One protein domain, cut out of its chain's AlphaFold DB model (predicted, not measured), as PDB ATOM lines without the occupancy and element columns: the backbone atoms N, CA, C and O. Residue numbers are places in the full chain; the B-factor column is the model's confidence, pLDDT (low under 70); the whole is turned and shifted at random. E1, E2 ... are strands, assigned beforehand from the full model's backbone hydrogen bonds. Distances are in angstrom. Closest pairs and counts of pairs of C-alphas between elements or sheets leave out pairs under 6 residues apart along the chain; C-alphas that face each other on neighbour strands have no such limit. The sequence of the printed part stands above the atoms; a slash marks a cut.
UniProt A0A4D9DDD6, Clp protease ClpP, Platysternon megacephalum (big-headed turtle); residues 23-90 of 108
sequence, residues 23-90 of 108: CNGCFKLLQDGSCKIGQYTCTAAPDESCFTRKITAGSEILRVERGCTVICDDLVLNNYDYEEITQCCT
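AT A GLANCE: This is residues 23 to 90 of the 108 residues of the protein "Clp protease ClpP" of Platysternon megacephalum (big-headed turtle) (UniProt A0A4D9DDD6). What would one see first in this model? A twisted sheet of four antiparallel strands, in the order E4, E3, E6, E5, has a separate two-stranded hairpin, E1 and E2, set alongside its edge strand E4, with E1 nearer to E4 and E2 farther out. What is it made of? The 68 printed residues hold six named strands, E1 to E6 in chain order, and no named helix; the class is all strand, and the smaller sheet is antiparallel too. The whole is compact, with a radius of gyration of the C-alphas of 12.3 A and spans of 34 by 26 by 15 A.

IN THESE COORDINATES: Where are the strands of the larger sheet? E3 is residues 49 to 57, 24.7 A long, and E4 is residues 60 to 69, 23.6 A long, bending by 65 degrees at residue 66. E6, residues 82 to 89, is 23.6 A long and ends with C-alpha 89 at (123.006, 162.165, 180.432); E5 is residues 75 to 77, 6.7 A long. Where is the other pair? E1 is residues 23 to 29, 14.6 A long, from C-alpha 23 at (124.725, 170.882, 177.698). E2 is residues 35 to 43, 18.0 A long, and bends by 75 degrees at residue 38.

HOW THE PARTS SIT: How is the larger sheet joined? E3 and E4 form a hairpin, with N 53 and O 65 at 2.9 A, within hydrogen-bond range. E3 and E6 are antiparallel, with N 52 and O 87 at 2.8 A. E5 and E6 form a hairpin, with N 77 and O 82 at 2.8 A, and E4 and E5 are the edge strands. How does the hairpin of E1 and E2 stand? Its N 25 and O 40 are 2.8 A apart. The closest C-alphas of E1 and E4 are those of Gly 25 and Gly 67, 4.3 A apart. The two sheets make a sandwich, two sheets face to face: the parts that face each other are 9.4 A centre to centre, with best planes 11 degrees apart. What stays apart? E2 is apart from E3, E5 and E6, and E1 is apart from E5 and E6.

THE WHOLE: How large is it? The two C-alphas farthest apart are those of Pro 46 and Ser 59, 35.2 A, while the first and last printed C-alphas, of Cys 23 and Thr 90, are 9.2 A apart. Are there cuts or long links? The printed part has no cut, and the five links between strands are tight. How confident is the model? The mean pLDDT of the printed part is 95.2, and no printed residue is under 70.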
ATOM      1  N   CYS A  23     123.787 171.384 176.696       98.44
ATOM      2  CA  CYS A  23     124.725 170.882 177.698       98.44
ATOM      3  C   CYS A  23     125.643 171.992 178.212       98.44
ATOM      4  O   CYS A  23     125.993 172.921 177.479       98.44
ATOM      5  N   ASN A  24     126.094 171.866 179.463       98.25
ATOM      6  CA  ASN A  24     127.148 172.734 179.980       98.25
ATOM      7  C   ASN A  24     128.469 172.375 179.293       98.25
ATOM      8  O   ASN A  24     128.856 171.209 179.285       98.25
ATOM      9  N   GLY A  25     129.169 173.372 178.763       98.12
ATOM     10  CA  GLY A  25     130.502 173.235 178.197       98.12
ATOM     11  C   GLY A  25     131.549 173.862 179.108       98.12
ATOM     12  O   GLY A  25     131.410 175.007 179.546       98.12
ATOM     13  N   CYS A  26     132.609 173.121 179.408       98.31
ATOM     14  CA  CYS A  26     133.762 173.665 180.110       98.31
ATOM     15  C   CYS A  26     135.003 172.831 179.824       98.31
ATOM     16  O   CYS A  26     134.994 171.625 180.059       98.31
ATOM     17  N   PHE A  27     136.085 173.469 179.379       97.12
ATOM     18  CA  PHE A  27     137.342 172.764 179.137       97.12
ATOM     19  C   PHE A  27     138.002 172.314 180.441       97.12
ATOM     20  O   PHE A  27     138.470 171.190 180.517       97.12
ATOM     21  N   LYS A  28     138.045 173.152 181.487       96.69
ATOM     22  CA  LYS A  28     138.650 172.777 182.778       96.69
ATOM     23  C   LYS A  28     137.811 173.253 183.954       96.69
ATOM     24  O   LYS A  28     137.696 174.458 184.159       96.69
ATOM     25  N   LEU A  29     137.296 172.323 184.752       96.19
ATOM     26  CA  LEU A  29     136.590 172.604 186.001       96.19
ATOM     27  C   LEU A  29     137.558 172.776 187.180       96.19
ATOM     28  O   LEU A  29     138.620 172.151 187.230       96.19
ATOM     29  N   LEU A  30     137.160 173.610 188.139       94.12
ATOM     30  CA  LEU A  30     137.707 173.647 189.493       94.12
ATOM     31  C   LEU A  30     137.063 172.566 190.369       94.12
ATOM     32  O   LEU A  30     136.049 171.968 190.005       94.12
ATOM     33  N   GLN A  31     137.655 172.338 191.542       92.00
ATOM     34  CA  GLN A  31     137.191 171.333 192.497       92.00
ATOM     35  C   GLN A  31     135.788 171.610 193.048       92.00
ATOM     36  O   GLN A  31     135.048 170.676 193.338       92.00
ATOM     37  N   ASP A  32     135.390 172.878 193.131       91.00
ATOM     38  CA  ASP A  32     134.037 173.296 193.517       91.00
ATOM     39  C   ASP A  32     132.992 173.098 192.400       91.00
ATOM     40  O   ASP A  32     131.805 173.345 192.604       91.00
ATOM     41  N   GLY A  33     133.414 172.629 191.221       91.06
ATOM     42  CA  GLY A  33     132.562 172.397 190.059       91.06
ATOM     43  C   GLY A  33     132.367 173.620 189.159       91.06
ATOM     44  O   GLY A  33     131.686 173.506 188.137       91.06
ATOM     45  N   SER A  34     132.960 174.771 189.491       93.50
ATOM     46  CA  SER A  34     132.934 175.964 188.640       93.50
ATOM     47  C   SER A  34     133.866 175.821 187.430       93.50
ATOM     48  O   SER A  34     134.839 175.061 187.445       93.50
ATOM     49  N   CYS A  35     133.570 176.537 186.340       96.50
ATOM     50  CA  CYS A  35     134.407 176.491 185.147       96.50
ATOM     51  C   CYS A  35     135.612 177.430 185.283       96.50
ATOM     52  O   CYS A  35     135.450 178.640 185.402       96.50
ATOM     53  N   LYS A  36     136.828 176.879 185.213       96.50
ATOM     54  CA  LYS A  36     138.075 177.656 185.217       96.50
ATOM     55  C   LYS A  36     138.405 178.216 183.836       96.50
ATOM     56  O   LYS A  36     138.858 179.350 183.723       96.50
ATOM     57  N   ILE A  37     138.291 177.380 182.801       97.62
ATOM     58  CA  ILE A  37     138.762 177.689 181.442       97.62
ATOM     59  C   ILE A  37     137.738 177.205 180.424       97.62
ATOM     60  O   ILE A  37     137.297 176.059 180.491       97.62
ATOM     61  N   GLY A  38     137.448 178.067 179.444       96.81
ATOM     62  CA  GLY A  38     136.687 177.715 178.250       96.81
ATOM     63  C   GLY A  38     135.247 177.350 178.569       96.81
ATOM     64  O   GLY A  38     134.848 176.227 178.294       96.81
ATOM     65  N   GLN A  39     134.498 178.268 179.183       98.31
ATOM     66  CA  GLN A  39     133.065 178.098 179.405       98.31
ATOM     67  C   GLN A  39     132.296 178.316 178.100       98.31
ATOM     68  O   GLN A  39     132.540 179.290 177.388       98.31
ATOM     69  N   TYR A  40     131.366 177.417 177.800       98.38
ATOM     70  CA  TYR A  40     130.488 177.501 176.636       98.38
ATOM     71  C   TYR A  40     129.205 176.693 176.874       98.38
ATOM     72  O   TYR A  40     129.031 176.061 177.915       98.38
ATOM     73  N   THR A  41     128.323 176.699 175.882       98.31
ATOM     74  CA  THR A  41     127.166 175.804 175.787       98.31
ATOM     75  C   THR A  41     127.245 175.087 174.448       98.31
ATOM     76  O   THR A  41     127.627 175.701 173.451       98.31
ATOM     77  N   CYS A  42     126.880 173.809 174.410       98.31
ATOM     78  CA  CYS A  42     126.680 173.077 173.161       98.31
ATOM     79  C   CYS A  42     125.260 172.518 173.099       98.31
ATOM     80  O   CYS A  42     124.630 172.282 174.129       98.31
ATOM     81  N   THR A  43     124.766 172.336 171.878       98.12
ATOM     82  CA  THR A  43     123.539 171.593 171.597       98.12
ATOM     83  C   THR A  43     123.960 170.237 171.053       98.12
ATOM     84  O   THR A  43     124.667 170.201 170.048       98.12
ATOM     85  N   ALA A  44     123.550 169.159 171.715       97.38
ATOM     86  CA  ALA A  44     123.868 167.803 171.302       97.38
ATOM     87  C   ALA A  44     123.248 167.511 169.927       97.38
ATOM     88  O   ALA A  44     122.060 167.762 169.695       97.38
ATOM     89  N   ALA A  45     124.069 167.004 169.014       95.94
ATOM     90  CA  ALA A  45     123.611 166.437 167.755       95.94
ATOM     91  C   ALA A  45     122.825 165.126 167.997       95.94
ATOM     92  O   ALA A  45     122.809 164.609 169.119       95.94
ATOM     93  N   PRO A  46     122.168 164.551 166.968       92.88
ATOM     94  CA  PRO A  46     121.660 163.186 167.067       92.88
ATOM     95  C   PRO A  46     122.764 162.236 167.545       92.88
ATOM     96  O   PRO A  46     123.906 162.353 167.106       92.88
ATOM     97  N   ASP A  47     122.412 161.332 168.459       93.50
ATOM     98  CA  ASP A  47     123.308 160.360 169.104       93.50
ATOM     99  C   ASP A  47     124.386 160.949 170.035       93.50
ATOM    100  O   ASP A  47     125.132 160.199 170.667       93.50
ATOM    101  N   GLU A  48     124.448 162.272 170.202       97.56
ATOM    102  CA  GLU A  48     125.270 162.885 171.243       97.56
ATOM    103  C   GLU A  48     124.553 162.928 172.594       97.56
ATOM    104  O   GLU A  48     123.331 163.030 172.704       97.56
ATOM    105  N   SER A  49     125.353 162.903 173.655       97.81
ATOM    106  CA  SER A  49     124.914 163.109 175.032       97.81
ATOM    107  C   SER A  49     125.680 164.262 175.670       97.81
ATOM    108  O   SER A  49     126.807 164.575 175.276       97.81
ATOM    109  N   CYS A  50     125.107 164.866 176.711       98.44
ATOM    110  CA  CYS A  50     125.885 165.736 177.583       98.44
ATOM    111  C   CYS A  50     126.849 164.881 178.403       98.44
ATOM    112  O   CYS A  50     126.415 163.873 178.952       98.44
ATOM    113  N   PHE A  51     128.105 165.299 178.567       98.06
ATOM    114  CA  PHE A  51     129.084 164.555 179.365       98.06
ATOM    115  C   PHE A  51     129.764 165.394 180.449       98.06
ATOM    116  O   PHE A  51     129.867 166.620 180.343       98.06
ATOM    117  N   THR A  52     130.245 164.709 181.488       97.94
ATOM    118  CA  THR A  52     131.338 165.148 182.366       97.94
ATOM    119  C   THR A  52     132.426 164.083 182.340       97.94
ATOM    120  O   THR A  52     132.130 162.912 182.568       97.94
ATOM    121  N   ARG A  53     133.676 164.473 182.082       97.38
ATOM    122  CA  ARG A  53     134.810 163.548 181.989       97.38
ATOM    123  C   ARG A  53     135.926 163.961 182.929       97.38
ATOM    124  O   ARG A  53     136.309 165.130 182.958       97.38
ATOM    125  N   LYS A  54     136.449 163.001 183.688       97.00
ATOM    126  CA  LYS A  54     137.659 163.146 184.504       97.00
ATOM    127  C   LYS A  54     138.804 162.446 183.788       97.00
ATOM    128  O   LYS A  54     138.695 161.257 183.522       97.00
ATOM    129  N   ILE A  55     139.877 163.181 183.517       96.25
ATOM    130  CA  ILE A  55     141.076 162.691 182.839       96.25
ATOM    131  C   ILE A  55     142.222 162.649 183.850       96.25
ATOM    132  O   ILE A  55     142.563 163.676 184.451       96.25
ATOM    133  N   THR A  56     142.811 161.475 184.025       95.94
ATOM    134  CA  THR A  56     143.890 161.181 184.971       95.94
ATOM    135  C   THR A  56     145.118 160.641 184.240       95.94
ATOM    136  O   THR A  56     145.003 159.945 183.233       95.94
ATOM    137  N   ALA A  57     146.302 160.989 184.743       95.00
ATOM    138  CA  ALA A  57     147.565 160.363 184.365       95.00
ATOM    139  C   ALA A  57     148.355 160.036 185.639       95.00
ATOM    140  O   ALA A  57     148.654 160.928 186.439       95.00
ATOM    141  N   GLY A  58     148.642 158.757 185.866       91.19
ATOM    142  CA  GLY A  58     149.129 158.265 187.151       91.19
ATOM    143  C   GLY A  58     148.146 158.604 188.276       91.19
ATOM    144  O   GLY A  58     146.959 158.291 188.206       91.19
ATOM    145  N   SER A  59     148.631 159.278 189.319       88.50
ATOM    146  CA  SER A  59     147.812 159.745 190.446       88.50
ATOM    147  C   SER A  59     147.270 161.170 190.277       88.50
ATOM    148  O   SER A  59     146.614 161.684 191.184       88.50
ATOM    149  N   GLU A  60     147.573 161.844 189.166       92.12
ATOM    150  CA  GLU A  60     147.211 163.244 188.956       92.12
ATOM    151  C   GLU A  60     145.953 163.381 188.099       92.12
ATOM    152  O   GLU A  60     145.835 162.796 187.022       92.12
ATOM    153  N   ILE A  61     145.013 164.216 188.547       93.94
ATOM    154  CA  ILE A  61     143.885 164.641 187.716       93.94
ATOM    155  C   ILE A  61     144.369 165.783 186.823       93.94
ATOM    156  O   ILE A  61     144.565 166.912 187.279       93.94
ATOM    157  N   LEU A  62     144.521 165.505 185.530       94.31
ATOM    158  CA  LEU A  62     144.953 166.495 184.545       94.31
ATOM    159  C   LEU A  62     143.866 167.556 184.327       94.31
ATOM    160  O   LEU A  62     144.125 168.774 184.290       94.31
ATOM    161  N   ARG A  63     142.625 167.081 184.166       95.31
ATOM    162  CA  ARG A  63     141.466 167.912 183.843       95.31
ATOM    163  C   ARG A  63     140.159 167.197 184.160       95.31
ATOM    164  O   ARG A  63     140.039 165.989 183.995       95.31
ATOM    165  N   VAL A  64     139.165 167.986 184.550       97.06
ATOM    166  CA  VAL A  64     137.756 167.603 184.497       97.06
ATOM    167  C   VAL A  64     137.083 168.536 183.505       97.06
ATOM    168  O   VAL A  64     137.291 169.748 183.587       97.06
ATOM    169  N   GLU A  65     136.312 167.989 182.576       97.44
ATOM    170  CA  GLU A  65     135.706 168.748 181.484       97.44
ATOM    171  C   GLU A  65     134.257 168.339 181.221       97.44
ATOM    172  O   GLU A  65     133.787 167.304 181.696       97.44
ATOM    173  N   ARG A  66     133.542 169.189 180.482       98.00
ATOM    174  CA  ARG A  66     132.135 169.014 180.120       98.00
ATOM    175  C   ARG A  66     131.870 169.457 178.688       98.00
ATOM    176  O   ARG A  66     132.498 170.406 178.208       98.00
ATOM    177  N   GLY A  67     130.882 168.835 178.056       98.12
ATOM    178  CA  GLY A  67     130.410 169.213 176.728       98.12
ATOM    179  C   GLY A  67     129.386 168.235 176.165       98.12
ATOM    180  O   GLY A  67     128.658 167.589 176.919       98.12
ATOM    181  N   CYS A  68     129.371 168.135 174.838       98.44
ATOM    182  CA  CYS A  68     128.579 167.196 174.052       98.44
ATOM    183  C   CYS A  68     129.534 166.160 173.453       98.44
ATOM    184  O   CYS A  68     130.654 166.505 173.069       98.44
ATOM    185  N   THR A  69     129.141 164.893 173.431       97.81
ATOM    186  CA  THR A  69     129.978 163.827 172.875       97.81
ATOM    187  C   THR A  69     129.132 162.683 172.345       97.81
ATOM    188  O   THR A  69     128.082 162.376 172.906       97.81
ATOM    189  N   VAL A  70     129.625 162.028 171.296       97.00
ATOM    190  CA  VAL A  70     129.103 160.741 170.814       97.00
ATOM    191  C   VAL A  70     129.668 159.550 171.601       97.00
ATOM    192  O   VAL A  70     129.133 158.453 171.510       97.00
ATOM    193  N   ILE A  71     130.759 159.739 172.358       95.44
ATOM    194  CA  ILE A  71     131.451 158.660 173.079       95.44
ATOM    195  C   ILE A  71     131.135 158.761 174.568       95.44
ATOM    196  O   ILE A  71     131.645 159.650 175.257       95.44
ATOM    197  N   CYS A  72     130.333 157.818 175.059       95.75
ATOM    198  CA  CYS A  72     129.954 157.715 176.464       95.75
ATOM    199  C   CYS A  72     130.499 156.446 177.127       95.75
ATOM    200  O   CYS A  72     129.759 155.684 177.741       95.75
ATOM    201  N   ASP A  73     131.800 156.228 176.994       95.06
ATOM    202  CA  ASP A  73     132.486 155.088 177.590       95.06
ATOM    203  C   ASP A  73     133.710 155.568 178.373       95.06
ATOM    204  O   ASP A  73     134.258 156.651 178.118       95.06
ATOM    205  N   ASP A  74     134.139 154.748 179.328       93.94
ATOM    206  CA  ASP A  74     135.414 154.929 180.010       93.94
ATOM    207  C   ASP A  74     136.563 154.474 179.097       93.94
ATOM    208  O   ASP A  74     136.440 153.511 178.335       93.94
ATOM    209  N   LEU A  75     137.709 155.147 179.193       92.44
ATOM    210  CA  LEU A  75     138.926 154.790 178.465       92.44
ATOM    211  C   LEU A  75     140.063 154.565 179.455       92.44
ATOM    212  O   LEU A  75     140.394 155.454 180.227       92.44
ATOM    213  N   VAL A  76     140.714 153.405 179.391       91.12
ATOM    214  CA  VAL A  76     141.890 153.099 180.217       91.12
ATOM    215  C   VAL A  76     143.036 152.650 179.316       91.12
ATOM    216  O   VAL A  76     142.910 151.687 178.561       91.12
ATOM    217  N   LEU A  77     144.171 153.344 179.397       90.25
ATOM    218  CA  LEU A  77     145.390 153.060 178.644       90.25
ATOM    219  C   LEU A  77     146.547 152.781 179.616       90.25
ATOM    220  O   LEU A  77     147.343 153.660 179.942       90.25
ATOM    221  N   ASN A  78     146.665 151.519 180.038       83.00
ATOM    222  CA  ASN A  78     147.628 151.076 181.059       83.00
ATOM    223  C   ASN A  78     149.097 151.373 180.721       83.00
ATOM    224  O   ASN A  78     149.886 151.646 181.613       83.00
ATOM    225  N   ASN A  79     149.488 151.355 179.442       82.56
ATOM    226  CA  ASN A  79     150.877 151.640 179.045       82.56
ATOM    227  C   ASN A  79     151.290 153.107 179.270       82.56
ATOM    228  O   ASN A  79     152.471 153.427 179.155       82.56
ATOM    229  N   TYR A  80     150.323 153.988 179.540       80.44
ATOM    230  CA  TYR A  80     150.518 155.424 179.727       80.44
ATOM    231  C   TYR A  80     150.017 155.912 181.091       80.44
ATOM    232  O   TYR A  80     149.950 157.122 181.298       80.44
ATOM    233  N   ASP A  81     149.620 154.992 181.982       91.38
ATOM    234  CA  ASP A  81     148.921 155.292 183.238       91.38
ATOM    235  C   ASP A  81     147.759 156.282 183.046       91.38
ATOM    236  O   ASP A  81     147.514 157.140 183.888       91.38
ATOM    237  N   TYR A  82     147.068 156.203 181.906       95.00
ATOM    238  CA  TYR A  82     146.067 157.180 181.492       95.00
ATOM    239  C   TYR A  82     144.659 156.611 181.638       95.00
ATOM    240  O   TYR A  82     144.384 155.504 181.170       95.00
ATOM    241  N   GLU A  83     143.761 157.378 182.248       96.00
ATOM    242  CA  GLU A  83     142.365 156.996 182.443       96.00
ATOM    243  C   GLU A  83     141.430 158.186 182.163       96.00
ATOM    244  O   GLU A  83     141.677 159.328 182.551       96.00
ATOM    245  N   GLU A  84     140.325 157.906 181.478       95.81
ATOM    246  CA  GLU A  84     139.183 158.794 181.314       95.81
ATOM    247  C   GLU A  84     137.952 158.111 181.896       95.81
ATOM    248  O   GLU A  84     137.515 157.081 181.385       95.81
ATOM    249  N   ILE A  85     137.369 158.711 182.931       95.75
ATOM    250  CA  ILE A  85     136.073 158.287 183.464       95.75
ATOM    251  C   ILE A  85     135.016 159.259 182.954       95.75
ATOM    252  O   ILE A  85     135.088 160.460 183.257       95.75
ATOM    253  N   THR A  86     134.046 158.756 182.193       96.62
ATOM    254  CA  THR A  86     133.021 159.560 181.519       96.62
ATOM    255  C   THR A  86     131.637 159.245 182.076       96.62
ATOM    256  O   THR A  86     131.210 158.101 182.145       96.62
ATOM    257  N   GLN A  87     130.886 160.283 182.433       97.00
ATOM    258  CA  GLN A  87     129.467 160.170 182.757       97.00
ATOM    259  C   GLN A  87     128.649 160.994 181.779       97.00
ATOM    260  O   GLN A  87     128.987 162.159 181.544       97.00
ATOM    261  N   CYS A  88     127.550 160.433 181.278       97.69
ATOM    262  CA  CYS A  88     126.658 161.145 180.369       97.69
ATOM    263  C   CYS A  88     125.201 161.124 180.806       97.69
ATOM    264  O   CYS A  88     124.781 160.334 181.651       97.69
ATOM    265  N   CYS A  89     124.432 162.025 180.207       97.56
ATOM    266  CA  CYS A  89     123.006 162.165 180.432       97.56
ATOM    267  C   CYS A  89     122.318 162.764 179.199       97.56
ATOM    268  O   CYS A  89     122.920 163.519 178.428       97.56
ATOM    269  N   THR A  90     121.042 162.415 179.036       96.94
ATOM    270  CA  THR A  90     120.157 162.866 177.947       96.94
ATOM    271  C   THR A  90     118.752 163.220 178.442       96.94
ATOM    272  O   THR A  90     117.870 163.532 177.649       96.94
TER     273      THR A  90